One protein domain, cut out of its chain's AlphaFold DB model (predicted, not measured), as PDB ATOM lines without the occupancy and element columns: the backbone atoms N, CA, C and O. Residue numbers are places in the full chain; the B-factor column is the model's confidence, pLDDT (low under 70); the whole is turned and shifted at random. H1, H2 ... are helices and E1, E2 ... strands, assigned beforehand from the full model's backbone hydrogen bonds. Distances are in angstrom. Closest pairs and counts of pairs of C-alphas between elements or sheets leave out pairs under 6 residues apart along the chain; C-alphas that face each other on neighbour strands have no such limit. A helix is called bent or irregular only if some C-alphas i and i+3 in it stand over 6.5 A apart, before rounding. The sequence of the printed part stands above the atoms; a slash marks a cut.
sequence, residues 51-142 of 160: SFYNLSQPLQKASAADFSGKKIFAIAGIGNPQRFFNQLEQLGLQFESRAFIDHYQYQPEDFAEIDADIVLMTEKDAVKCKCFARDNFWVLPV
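This is residues 51 to 142 of the 160 residues of the protein "Lipid A 4'-kinase" of Methylophilales bacterium 16-45-9 (UniProt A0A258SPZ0). A strongly twisted sheet of five short strands runs through the middle of this domain, with one ten-residue helix packed on each face: H2 over one face and H4 over the other, making three layers. The short helices H1 and H3 lie off the sheet, in the links before E2 and before E4. The printed part has 92 residues, with four named helices and five named strands in the order E1 H1 E2 H2 E3 H3 E4 H4 E5; the sheet, E1 E5 E4 E2 E3, is mixed, and the class is mixed, helices and strands. The whole is compact, with a radius of gyration of the C-alphas of 11.9 A, and rounded, spanning 30 by 26 by 25 A.

The sheet holds E1, residues 52 to 54, E5, residues 137 to 140, E4, residues 118 to 122, E2, residues 72 to 76, and E3, residues 96 to 99. E1 begins with C-alpha 52 at (23.774, 14.543, -29.525), and E5 ends with C-alpha 140 at (23.181, 15.595, -24.863). E2 and E4 are each 13.5 A long, E3 10.5 A, E5 10.3 A and E1 6.9 A. H2, residues 81 to 90, is 14.6 A long and begins with C-alpha 81 at (23.061, 13.164, -12.041). H4, residues 123 to 132, is 15.0 A long and irregular: C-alphas 128 and 131 are 7.4 A apart. H1, residues 64 to 67, is 5.5 A long, and H3, residues 108 to 111, 5.7 A.

E4 and E2 are parallel at 21 degrees, with N 73 and O 118 2.8 A apart, within hydrogen-bond range. E2 and E3 are parallel at 10 degrees, with N 74 and O 96 at 2.8 A. E5 and E4 are parallel at 43 degrees, with N 138 and O 119 at 2.8 A. The edge strand E1 is antiparallel to E5 at 151 degrees, with N 139 and O 53 at 2.9 A. The sheet is only just strongly twisted, its C-alphas lying up to 4.5 A off its best plane. H2 is on the sheet at a height of 8.7 A, over E4 and E2, and runs along the strands, at 25 degrees to E2 on the local plane; the closest C-alphas of H2 and E3 are those of Pro 81 and Ala 99, 6.0 A apart. H4 is on the opposite face, also at a height of 8.7 A, over E4 and only just over E5, with 3 of its C-alphas falling on E5; it runs along the strands, at 3 degrees to E4 on the local plane. The closest C-alphas of H4 and E5 are those of Glu 123 and Val 139, 6.0 A apart. E2, H2, E3 and E4, H4, E5 are strand-helix-strand units, two parallel neighbour strands with a helix between them along the chain, and E3, H3, E4 is a split one, with E2 between its strands in the sheet; the three crossovers are right-handed. H3 is not on the sheet; it is close to H4 but not clearly touching, the closest C-alphas being those of Pro 108 and Phe 132, 6.3 A apart. H1 is only just not on the sheet, with 4 pairs of C-alphas within 10 A. Every O i to N i+4 pair of H2 is within hydrogen-bond range, against 3 of 6 in H4, and H1 and H3 are too short for such a pair.

The C-alphas farthest apart are those of Gly 69 and His 103, at 31.3 A. The printed part has no cut and no long link. Its mean pLDDT is 95.6, and no printed residue is under 70.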
ATOM      1  N   SER A  51      18.917  14.260 -29.657       94.75
ATOM      2  CA  SER A  51      20.102  14.307 -30.499       94.75
ATOM      3  C   SER A  51      21.315  14.763 -29.705       94.75
ATOM      4  O   SER A  51      21.215  15.546 -28.766       94.75
ATOM      5  N   PHE A  52      22.473  14.258 -30.104       98.00
ATOM      6  CA  PHE A  52      23.774  14.543 -29.525       98.00
ATOM      7  C   PHE A  52      24.593  15.399 -30.484       98.00
ATOM      8  O   PHE A  52      24.405  15.357 -31.704       98.00
ATOM      9  N   TYR A  53      25.556  16.137 -29.943       98.25
ATOM     10  CA  TYR A  53      26.589  16.782 -30.747       98.25
ATOM     11  C   TYR A  53      27.979  16.483 -30.210       98.25
ATOM     12  O   TYR A  53      28.164  16.310 -29.004       98.25
ATOM     13  N   ASN A  54      28.955  16.427 -31.109       98.44
ATOM     14  CA  ASN A  54      30.339  16.217 -30.723       98.44
ATOM     15  C   ASN A  54      30.918  17.493 -30.096       98.44
ATOM     16  O   ASN A  54      30.777  18.586 -30.650       98.44
ATOM     17  N   LEU A  55      31.572  17.374 -28.943       98.00
ATOM     18  CA  LEU A  55      32.082  18.531 -28.212       98.00
ATOM     19  C   LEU A  55      33.230  19.243 -28.949       98.00
ATOM     20  O   LEU A  55      33.274  20.475 -28.930       98.00
ATOM     21  N   SER A  56      34.141  18.500 -29.593       97.19
ATOM     22  CA  SER A  56      35.237  19.085 -30.379       97.19
ATOM     23  C   SER A  56      34.746  19.584 -31.744       97.19
ATOM     24  O   SER A  56      35.267  20.575 -32.262       97.19
ATOM     25  N   GLN A  57      33.691  18.969 -32.291       96.94
ATOM     26  CA  GLN A  57      33.117  19.291 -33.600       96.94
ATOM     27  C   GLN A  57      31.588  19.510 -33.529       96.94
ATOM     28  O   GLN A  57      30.825  18.657 -33.972       96.94
ATOM     29  N   PRO A  58      31.083  20.669 -33.052       95.38
ATOM     30  CA  PRO A  58      29.650  20.859 -32.751       95.38
ATOM     31  C   PRO A  58      28.665  20.724 -33.926       95.38
ATOM     32  O   PRO A  58      27.454  20.582 -33.704       95.38
ATOM     33  N   LEU A  59      29.166  20.798 -35.166       96.88
ATOM     34  CA  LEU A  59      28.394  20.542 -36.387       96.88
ATOM     35  C   LEU A  59      28.154  19.044 -36.625       96.88
ATOM     36  O   LEU A  59      27.204  18.687 -37.314       96.88
ATOM     37  N   GLN A  60      28.976  18.175 -36.039       97.88
ATOM     38  CA  GLN A  60      28.781  16.736 -36.056       97.88
ATOM     39  C   GLN A  60      27.678  16.372 -35.059       97.88
ATOM     40  O   GLN A  60      27.785  16.638 -33.858       97.88
ATOM     41  N   LYS A  61      26.603  15.778 -35.577       97.81
ATOM     42  CA  LYS A  61      25.445  15.327 -34.802       97.81
ATOM     43  C   LYS A  61      25.348  13.807 -34.829       97.81
ATOM     44  O   LYS A  61      25.813  13.181 -35.777       97.81
ATOM     45  N   ALA A  62      24.735  13.247 -33.797       97.38
ATOM     46  CA  ALA A  62      24.423  11.827 -33.699       97.38
ATOM     47  C   ALA A  62      23.084  11.635 -32.985       97.38
ATOM     48  O   ALA A  62      22.648  12.478 -32.203       97.38
ATOM     49  N   SER A  63      22.433  10.516 -33.249       97.12
ATOM     50  CA  SER A  63      21.293   9.998 -32.505       97.12
ATOM     51  C   SER A  63      21.747   8.872 -31.573       97.12
ATOM     52  O   SER A  63      22.858   8.358 -31.692       97.12
ATOM     53  N   ALA A  64      20.872   8.434 -30.666       96.06
ATOM     54  CA  ALA A  64      21.160   7.271 -29.825       96.06
ATOM     55  C   ALA A  64      21.444   5.997 -30.650       96.06
ATOM     56  O   ALA A  64      22.267   5.172 -30.254       96.06
ATOM     57  N   ALA A  65      20.814   5.855 -31.822       96.19
ATOM     58  CA  ALA A  65      21.004   4.701 -32.696       96.19
ATOM     59  C   ALA A  65      22.428   4.620 -33.274       96.19
ATOM     60  O   ALA A  65      22.943   3.520 -33.470       96.19
ATOM     61  N   ASP A  66      23.085   5.763 -33.481       97.31
ATOM     62  CA  ASP A  66      24.455   5.830 -34.010       97.31
ATOM     63  C   ASP A  66      25.499   5.313 -33.006       97.31
ATOM     64  O   ASP A  66      26.618   4.963 -33.385       97.31
ATOM     65  N   PHE A  67      25.133   5.223 -31.725       97.06
ATOM     66  CA  PHE A  67      25.974   4.660 -30.668       97.06
ATOM     67  C   PHE A  67      25.693   3.175 -30.396       97.06
ATOM     68  O   PHE A  67      26.280   2.591 -29.485       97.06
ATOM     69  N   SER A  68      24.818   2.535 -31.178       94.19
ATOM     70  CA  SER A  68      24.502   1.117 -31.006       94.19
ATOM     71  C   SER A  68      25.748   0.235 -31.146       94.19
ATOM     72  O   SER A  68      26.539   0.377 -32.080       94.19
ATOM     73  N   GLY A  69      25.939  -0.680 -30.190       94.38
ATOM     74  CA  GLY A  69      27.090  -1.586 -30.141       94.38
ATOM     75  C   GLY A  69      28.416  -0.940 -29.719       94.38
ATOM     76  O   GLY A  69      29.444  -1.611 -29.765       94.38
ATOM     77  N   LYS A  70      28.415   0.337 -29.317       97.69
ATOM     78  CA  LYS A  70      29.588   1.039 -28.781       97.69
ATOM     79  C   LYS A  70      29.672   0.903 -27.264       97.69
ATOM     80  O   LYS A  70      28.649   0.851 -26.583       97.69
ATOM     81  N   LYS A  71      30.889   0.903 -26.720       98.12
ATOM     82  CA  LYS A  71      31.120   1.021 -25.277       98.12
ATOM     83  C   LYS A  71      30.922   2.477 -24.861       98.12
ATOM     84  O   LYS A  71      31.729   3.341 -25.206       98.12
ATOM     85  N   ILE A  72      29.834   2.751 -24.148       98.56
ATOM     86  CA  ILE A  72      29.440   4.104 -23.746       98.56
ATOM     87  C   ILE A  72      29.770   4.327 -22.270       98.56
ATOM     88  O   ILE A  72      29.469   3.485 -21.422       98.56
ATOM     89  N   PHE A  73      30.328   5.496 -21.962       98.56
ATOM     90  CA  PHE A  73      30.546   5.968 -20.600       98.56
ATOM     91  C   PHE A  73      29.869   7.325 -20.383       98.56
ATOM     92  O   PHE A  73      30.162   8.291 -21.083       98.56
ATOM     93  N   ALA A  74      28.963   7.431 -19.419       98.31
ATOM     94  CA  ALA A  74      28.224   8.655 -19.128       98.31
ATOM     95  C   ALA A  74      28.754   9.352 -17.869       98.31
ATOM     96  O   ALA A  74      28.903   8.737 -16.813       98.31
ATOM     97  N   ILE A  75      28.976  10.662 -17.946       97.75
ATOM     98  CA  ILE A  75      29.380  11.484 -16.801       97.75
ATOM     99  C   ILE A  75      28.375  12.599 -16.523       97.75
ATOM    100  O   ILE A  75      27.762  13.150 -17.438       97.75
ATOM    101  N   ALA A  76      28.221  12.956 -15.249       97.31
ATOM    102  CA  ALA A  76      27.420  14.112 -14.859       97.31
ATOM    103  C   ALA A  76      27.903  14.729 -13.542       97.31
ATOM    104  O   ALA A  76      27.969  14.048 -12.520       97.31
ATOM    105  N   GLY A  77      28.171  16.037 -13.567       95.31
ATOM    106  CA  GLY A  77      28.619  16.858 -12.435       95.31
ATOM    107  C   GLY A  77      27.610  17.957 -12.112       95.31
ATOM    108  O   GLY A  77      27.950  19.147 -12.065       95.31
ATOM    109  N   ILE A  78      26.345  17.550 -11.959       92.25
ATOM    110  CA  ILE A  78      25.171  18.405 -11.734       92.25
ATOM    111  C   ILE A  78      24.432  17.991 -10.456       92.25
ATOM    112  O   ILE A  78      24.581  16.866  -9.997       92.25
ATOM    113  N   GLY A  79      23.568  18.852  -9.907       88.56
ATOM    114  CA  GLY A  79      22.864  18.582  -8.642       88.56
ATOM    115  C   GLY A  79      21.959  17.334  -8.598       88.56
ATOM    116  O   GLY A  79      21.629  16.875  -7.509       88.56
ATOM    117  N   ASN A  80      21.554  16.767  -9.742       89.00
ATOM    118  CA  ASN A  80      20.875  15.463  -9.810       89.00
ATOM    119  C   ASN A  80      21.349  14.660 -11.042       89.00
ATOM    120  O   ASN A  80      20.680  14.693 -12.081       89.00
ATOM    121  N   PRO A  81      22.489  13.948 -10.943       94.62
ATOM    122  CA  PRO A  81      23.061  13.164 -12.041       94.62
ATOM    123  C   PRO A  81      22.123  12.064 -12.544       94.62
ATOM    124  O   PRO A  81      22.039  11.826 -13.746       94.62
ATOM    125  N   GLN A  82      21.340  11.451 -11.646       94.50
ATOM    126  CA  GLN A  82      20.429  10.360 -12.001       94.50
ATOM    127  C   GLN A  82      19.391  10.785 -13.044       94.50
ATOM    128  O   GLN A  82      19.004   9.985 -13.889       94.50
ATOM    129  N   ARG A  83      18.961  12.055 -13.039       90.88
ATOM    130  CA  ARG A  83      18.042  12.570 -14.064       90.88
ATOM    131  C   ARG A  83      18.635  12.451 -15.470       90.88
ATOM    132  O   ARG A  83      17.905  12.116 -16.395       90.88
ATOM    133  N   PHE A  84      19.925  12.736 -15.616       95.19
ATOM    134  CA  PHE A  84      20.627  12.627 -16.891       95.19
ATOM    135  C   PHE A  84      20.787  11.162 -17.311       95.19
ATOM    136  O   PHE A  84      20.451  10.818 -18.439       95.19
ATOM    137  N   PHE A  85      21.199  10.283 -16.395       96.88
ATOM    138  CA  PHE A  85      21.342   8.855 -16.699       96.88
ATOM    139  C   PHE A  85      20.007   8.209 -17.091       96.88
ATOM    140  O   PHE A  85      19.930   7.565 -18.132       96.88
ATOM    141  N   ASN A  86      18.924   8.494 -16.361       94.81
ATOM    142  CA  ASN A  86      17.582   8.032 -16.726       94.81
ATOM    143  C   ASN A  86      17.161   8.509 -18.126       94.81
ATOM    144  O   ASN A  86      16.425   7.818 -18.824       94.81
ATOM    145  N   GLN A  87      17.594   9.702 -18.540       93.00
ATOM    146  CA  GLN A  87      17.294  10.227 -19.869       93.00
ATOM    147  C   GLN A  87      18.040   9.454 -20.966       93.00
ATOM    148  O   GLN A  87      17.454   9.160 -22.001       93.00
ATOM    149  N   LEU A  88      19.294   9.063 -20.723       96.06
ATOM    150  CA  LEU A  88      20.052   8.194 -21.631       96.06
ATOM    151  C   LEU A  88      19.438   6.790 -21.732       96.06
ATOM    152  O   LEU A  88      19.324   6.249 -22.830       96.06
ATOM    153  N   GLU A  89      18.984   6.226 -20.611       96.06
ATOM    154  CA  GLU A  89      18.273   4.939 -20.586       96.06
ATOM    155  C   GLU A  89      16.957   5.001 -21.373       96.06
ATOM    156  O   GLU A  89      16.645   4.088 -22.136       96.06
ATOM    157  N   GLN A  90      16.197   6.098 -21.252       94.00
ATOM    158  CA  GLN A  90      14.969   6.325 -22.027       94.00
ATOM    159  C   GLN A  90      15.221   6.422 -23.537       94.00
ATOM    160  O   GLN A  90      14.334   6.095 -24.322       94.00
ATOM    161  N   LEU A  91      16.425   6.834 -23.942       94.31
ATOM    162  CA  LEU A  91      16.876   6.814 -25.335       94.31
ATOM    163  C   LEU A  91      17.355   5.424 -25.795       94.31
ATOM    164  O   LEU A  91      17.754   5.268 -26.947       94.31
ATOM    165  N   GLY A  92      17.305   4.412 -24.923       95.62
ATOM    166  CA  GLY A  92      17.676   3.029 -25.225       95.62
ATOM    167  C   GLY A  92      19.175   2.742 -25.141       95.62
ATOM    168  O   GLY A  92      19.621   1.709 -25.640       95.62
ATOM    169  N   LEU A  93      19.965   3.635 -24.537       96.94
ATOM    170  CA  LEU A  93      21.412   3.465 -24.418       96.94
ATOM    171  C   LEU A  93      21.779   2.586 -23.219       96.94
ATOM    172  O   LEU A  93      21.198   2.703 -22.142       96.94
ATOM    173  N   GLN A  94      22.803   1.751 -23.399       97.06
ATOM    174  CA  GLN A  94      23.466   1.006 -22.327       97.06
ATOM    175  C   GLN A  94      24.850   1.603 -22.094       97.06
ATOM    176  O   GLN A  94      25.598   1.808 -23.049       97.06
ATOM    177  N   PHE A  95      25.185   1.910 -20.843       97.94
ATOM    178  CA  PHE A  95      26.404   2.643 -20.519       97.94
ATOM    179  C   PHE A  95      26.897   2.339 -19.104       97.94
ATOM    180  O   PHE A  95      26.115   2.048 -18.199       97.94
ATOM    181  N   GLU A  96      28.204   2.470 -18.904       98.00
ATOM    182  CA  GLU A  96      28.778   2.682 -17.576       98.00
ATOM    183  C   GLU A  96      28.636   4.159 -17.201       98.00
ATOM    184  O   GLU A  96      28.598   5.021 -18.079       98.00
ATOM    185  N   SER A  97      28.536   4.489 -15.911       97.38
ATOM    186  CA  SER A  97      28.380   5.886 -15.500       97.38
ATOM    187  C   SER A  97      29.204   6.275 -14.286       97.38
ATOM    188  O   SER A  97      29.519   5.457 -13.420       97.38
ATOM    189  N   ARG A  98      29.533   7.568 -14.213       97.00
ATOM    190  CA  ARG A  98      30.175   8.187 -13.053       97.00
ATOM    191  C   ARG A  98      29.524   9.530 -12.742       97.00
ATOM    192  O   ARG A  98      29.557  10.464 -13.542       97.00
ATOM    193  N   ALA A  99      28.947   9.625 -11.550       96.88
ATOM    194  CA  ALA A  99      28.481  10.886 -10.995       96.88
ATOM    195  C   ALA A  99      29.651  11.640 -10.347       96.88
ATOM    196  O   ALA A  99      30.434  11.060  -9.597       96.88
ATOM    197  N   PHE A 100      29.726  12.938 -10.606       94.44
ATOM    198  CA  PHE A 100      30.648  13.866  -9.965       94.44
ATOM    199  C   PHE A 100      29.865  14.840  -9.083       94.44
ATOM    200  O   PHE A 100      28.657  15.028  -9.254       94.44
ATOM    201  N   ILE A 101      30.551  15.475  -8.131       91.81
ATOM    202  CA  ILE A 101      29.937  16.521  -7.305       91.81
ATOM    203  C   ILE A 101      29.442  17.677  -8.184       91.81
ATOM    204  O   ILE A 101      30.004  17.962  -9.247       91.81
ATOM    205  N   ASP A 102      28.383  18.366  -7.753       86.69
ATOM    206  CA  ASP A 102      27.918  19.534  -8.500       86.69
ATOM    207  C   ASP A 102      29.045  20.572  -8.587       86.69
ATOM    208  O   ASP A 102      29.808  20.765  -7.642       86.69
ATOM    209  N   HIS A 103      29.159  21.217  -9.744       87.06
ATOM    210  CA  HIS A 103      30.241  22.156 -10.049       87.06
ATOM    211  C   HIS A 103      31.658  21.550 -10.057       87.06
ATOM    212  O   HIS A 103      32.622  22.312 -10.045       87.06
ATOM    213  N   TYR A 104      31.803  20.223 -10.168       90.88
ATOM    214  CA  TYR A 104      33.117  19.584 -10.314       90.88
ATOM    215  C   TYR A 104      33.942  20.203 -11.449       90.88
ATOM    216  O   TYR A 104      33.395  20.481 -12.525       90.88
ATOM    217  N   GLN A 105      35.234  20.418 -11.191       93.62
ATOM    218  CA  GLN A 105      36.214  20.931 -12.146       93.62
ATOM    219  C   GLN A 105      36.953  19.761 -12.786       93.62
ATOM    220  O   GLN A 105      37.911  19.248 -12.218       93.62
ATOM    221  N   TYR A 106      36.491  19.354 -13.962       95.19
ATOM    222  CA  TYR A 106      37.110  18.260 -14.695       95.19
ATOM    223  C   TYR A 106      38.531  18.593 -15.145       95.19
ATOM    224  O   TYR A 106      38.804  19.706 -15.600       95.19
ATOM    225  N   GLN A 107      39.390  17.586 -15.078       95.56
ATOM    226  CA  GLN A 107      40.745  17.572 -15.601       95.56
ATOM    227  C   GLN A 107      40.893  16.449 -16.641       95.56
ATOM    228  O   GLN A 107      40.141  15.469 -16.600       95.56
ATOM    229  N   PRO A 108      41.852  16.540 -17.580       94.50
ATOM    230  CA  PRO A 108      42.100  15.483 -18.561       94.50
ATOM    231  C   PRO A 108      42.318  14.093 -17.940       94.50
ATOM    232  O   PRO A 108      41.925  13.082 -18.533       94.50
ATOM    233  N   GLU A 109      42.914  14.046 -16.746       95.25
ATOM    234  CA  GLU A 109      43.236  12.831 -15.997       95.25
ATOM    235  C   GLU A 109      41.981  12.084 -15.530       95.25
ATOM    236  O   GLU A 109      41.985  10.854 -15.516       95.25
ATOM    237  N   ASP A 110      40.874  12.790 -15.261       94.06
ATOM    238  CA  ASP A 110      39.594  12.170 -14.877       94.06
ATOM    239  C   ASP A 110      39.067  11.205 -15.956       94.06
ATOM    240  O   ASP A 110      38.281  10.299 -15.664       94.06
ATOM    241  N   PHE A 111      39.508  11.403 -17.203       94.94
ATOM    242  CA  PHE A 111      39.124  10.619 -18.373       94.94
ATOM    243  C   PHE A 111      40.237   9.693 -18.871       94.94
ATOM    244  O   PHE A 111      40.045   9.008 -19.873       94.94
ATOM    245  N   ALA A 112      41.426   9.699 -18.262       91.19
ATOM    246  CA  ALA A 112      42.572   8.922 -18.749       91.19
ATOM    247  C   ALA A 112      42.321   7.406 -18.691       91.19
ATOM    248  O   ALA A 112      42.701   6.688 -19.607       91.19
ATOM    249  N   GLU A 113      41.623   6.944 -17.655       89.88
ATOM    250  CA  GLU A 113      41.314   5.524 -17.434       89.88
ATOM    251  C   GLU A 113      39.983   5.083 -18.065       89.88
ATOM    252  O   GLU A 113      39.597   3.919 -17.962       89.88
ATOM    253  N   ILE A 114      39.253   6.003 -18.705       93.56
ATOM    254  CA  ILE A 114      37.971   5.688 -19.338       93.56
ATOM    255  C   ILE A 114      38.242   5.049 -20.701       93.56
ATOM    256  O   ILE A 114      38.432   5.734 -21.706       93.56
ATOM    257  N   ASP A 115      38.226   3.722 -20.721       94.19
ATOM    258  CA  ASP A 115      38.210   2.921 -21.942       94.19
ATOM    259  C   ASP A 115      36.777   2.863 -22.495       94.19
ATOM    260  O   ASP A 115      35.988   2.008 -22.092       94.19
ATOM    261  N   ALA A 116      36.408   3.813 -23.357       97.00
ATOM    262  CA  ALA A 116      35.084   3.890 -23.975       97.00
ATOM    263  C   ALA A 116      35.151   4.460 -25.398       97.00
ATOM    264  O   ALA A 116      35.879   5.417 -25.673       97.00
ATOM    265  N   ASP A 117      34.317   3.920 -26.286       97.75
ATOM    266  CA  ASP A 117      34.140   4.430 -27.647       97.75
ATOM    267  C   ASP A 117      33.463   5.803 -27.653       97.75
ATOM    268  O   ASP A 117      33.707   6.602 -28.553       97.75
ATOM    269  N   ILE A 118      32.583   6.053 -26.677       98.38
ATOM    270  CA  ILE A 118      31.745   7.250 -26.572       98.38
ATOM    271  C   ILE A 118      31.676   7.691 -25.109       98.38
ATOM    272  O   ILE A 118      31.325   6.902 -24.231       98.38
ATOM    273  N   VAL A 119      31.949   8.969 -24.853       98.44
ATOM    274  CA  VAL A 119      31.748   9.617 -23.554       98.44
ATOM    275  C   VAL A 119      30.596  10.607 -23.665       98.44
ATOM    276  O   VAL A 119      30.680  11.569 -24.424       98.44
ATOM    277  N   LEU A 120      29.526  10.384 -22.902       98.50
ATOM    278  CA  LEU A 120      28.333  11.231 -22.888       98.50
ATOM    279  C   LEU A 120      28.337  12.163 -21.679       98.50
ATOM    280  O   LEU A 120      28.605  11.734 -20.559       98.50
ATOM    281  N   MET A 121      27.990  13.430 -21.891       98.19
ATOM    282  CA  MET A 121      27.894  14.421 -20.818       98.19
ATOM    283  C   MET A 121      26.765  15.429 -21.031       98.19
ATOM    284  O   MET A 121      26.206  15.559 -22.122       98.19
ATOM    285  N   THR A 122      26.439  16.168 -19.972       97.00
ATOM    286  CA  THR A 122      25.487  17.285 -20.028       97.00
ATOM    287  C   THR A 122      26.125  18.527 -20.657       97.00
ATOM    288  O   THR A 122      27.345  18.686 -20.621       97.00
ATOM    289  N   GLU A 123      25.321  19.477 -21.148       95.81
ATOM    290  CA  GLU A 123      25.840  20.780 -21.606       95.81
ATOM    291  C   GLU A 123      26.587  21.542 -20.498       95.81
ATOM    292  O   GLU A 123      27.605  22.184 -20.759       95.81
ATOM    293  N   LYS A 124      26.130  21.437 -19.240       94.88
ATOM    294  CA  LYS A 124      26.778  22.096 -18.091       94.88
ATOM    295  C   LYS A 124      28.189  21.553 -17.854       94.88
ATOM    296  O   LYS A 124      29.081  22.314 -17.480       94.88
ATOM    297  N   ASP A 125      28.391  20.256 -18.054       96.88
ATOM    298  CA  ASP A 125      29.702  19.619 -17.925       96.88
ATOM    299  C   ASP A 125      30.570  19.856 -19.168       96.88
ATOM    300  O   ASP A 125      31.756  20.155 -19.041       96.88
ATOM    301  N   ALA A 126      29.967  19.861 -20.358       97.00
ATOM    302  CA  ALA A 126      30.648  20.119 -21.623       97.00
ATOM    303  C   ALA A 126      31.393  21.463 -21.656       97.00
ATOM    304  O   ALA A 126      32.512  21.540 -22.166       97.00
ATOM    305  N   VAL A 127      30.819  22.517 -21.059       96.00
ATOM    306  CA  VAL A 127      31.480  23.832 -20.936       96.00
ATOM    307  C   VAL A 127      32.821  23.729 -20.200       96.00
ATOM    308  O   VAL A 127      33.751  24.465 -20.523       96.00
ATOM    309  N   LYS A 128      32.940  22.803 -19.246       95.69
ATOM    310  CA  LYS A 128      34.141  22.605 -18.426       95.69
ATOM    311  C   LYS A 128      35.179  21.717 -19.118       95.69
ATOM    312  O   LYS A 128      36.368  21.909 -18.907       95.69
ATOM    313  N   CYS A 129      34.736  20.782 -19.959       96.44
ATOM    314  CA  CYS A 129      35.614  19.849 -20.672       96.44
ATOM    315  C   CYS A 129      36.146  20.389 -22.008       96.44
ATOM    316  O   CYS A 129      37.034  19.792 -22.611       96.44
ATOM    317  N   LYS A 130      35.604  21.512 -22.500       95.56
ATOM    318  CA  LYS A 130      35.853  22.021 -23.857       95.56
ATOM    319  C   LYS A 130      37.337  22.203 -24.203       95.56
ATOM    320  O   LYS A 130      37.716  21.970 -25.345       95.56
ATOM    321  N   CYS A 131      38.170  22.620 -23.250       96.00
ATOM    322  CA  CYS A 131      39.593  22.881 -23.495       96.00
ATOM    323  C   CYS A 131      40.442  21.616 -23.703       96.00
ATOM    324  O   CYS A 131      41.544  21.726 -24.230       96.00
ATOM    325  N   PHE A 132      39.938  20.438 -23.332       96.38
ATOM    326  CA  PHE A 132      40.616  19.147 -23.506       96.38
ATOM    327  C   PHE A 132      39.701  18.094 -24.150       96.38
ATOM    328  O   PHE A 132      39.910  16.890 -23.987       96.38
ATOM    329  N   ALA A 133      38.665  18.541 -24.865       95.62
ATOM    330  CA  ALA A 133      37.689  17.663 -25.492       95.62
ATOM    331  C   ALA A 133      38.367  16.677 -26.455       95.62
ATOM    332  O   ALA A 133      39.199  17.062 -27.276       95.62
ATOM    333  N   ARG A 134      37.977  15.406 -26.353       95.81
ATOM    334  CA  ARG A 134      38.410  14.327 -27.247       95.81
ATOM    335  C   ARG A 134      37.345  14.079 -28.314       95.81
ATOM    336  O   ARG A 134      36.184  14.436 -28.125       95.81
ATOM    337  N   ASP A 135      37.710  13.402 -29.397       96.69
ATOM    338  CA  ASP A 135      36.779  13.115 -30.499       96.69
ATOM    339  C   ASP A 135      35.634  12.174 -30.106       96.69
ATOM    340  O   ASP A 135      34.597  12.152 -30.763       96.69
ATOM    341  N   ASN A 136      35.780  11.423 -29.015       97.62
ATOM    342  CA  ASN A 136      34.716  10.593 -28.468       97.62
ATOM    343  C   ASN A 136      33.837  11.317 -27.434       97.62
ATOM    344  O   ASN A 136      33.024  10.659 -26.790       97.62
ATOM    345  N   PHE A 137      33.976  12.633 -27.234       98.44
ATOM    346  CA  PHE A 137      33.149  13.374 -26.277       98.44
ATOM    347  C   PHE A 137      31.900  13.923 -26.959       98.44
ATOM    348  O   PHE A 137      31.976  14.753 -27.866       98.44
ATOM    349  N   TRP A 138      30.742  13.502 -26.469       98.62
ATOM    350  CA  TRP A 138      29.441  13.879 -26.995       98.62
ATOM    351  C   TRP A 138      28.564  14.467 -25.902       98.62
ATOM    352  O   TRP A 138      28.604  14.075 -24.735       98.62
ATOM    353  N   VAL A 139      27.754  15.433 -26.302       98.44
ATOM    354  CA  VAL A 139      26.894  16.191 -25.405       98.44
ATOM    355  C   VAL A 139      25.449  15.901 -25.751       98.44
ATOM    356  O   VAL A 139      25.086  15.938 -26.928       98.44
ATOM    357  N   LEU A 140      24.633  15.650 -24.730       97.50
ATOM    358  CA  LEU A 140      23.181  15.595 -24.863       97.50
ATOM    359  C   LEU A 140      22.575  16.947 -24.446       97.50
ATOM    360  O   LEU A 140      22.446  17.206 -23.243       97.50
ATOM    361  N   PRO A 141      22.235  17.830 -25.399       94.31
ATOM    362  CA  PRO A 141      21.478  19.040 -25.113       94.31
ATOM    363  C   PRO A 141      20.064  18.724 -24.631       94.31
ATOM    364  O   PRO A 141      19.447  17.747 -25.052       94.31
ATOM    365  N   VAL A 142      19.534  19.585 -23.762       89.19
ATOM    366  CA  VAL A 142      18.139  19.517 -23.305       89.19
ATOM    367  C   VAL A 142      17.389  20.772 -23.738       89.19
ATOM    368  O   VAL A 142      17.731  21.891 -23.362       89.19
TER     369      VAL A 142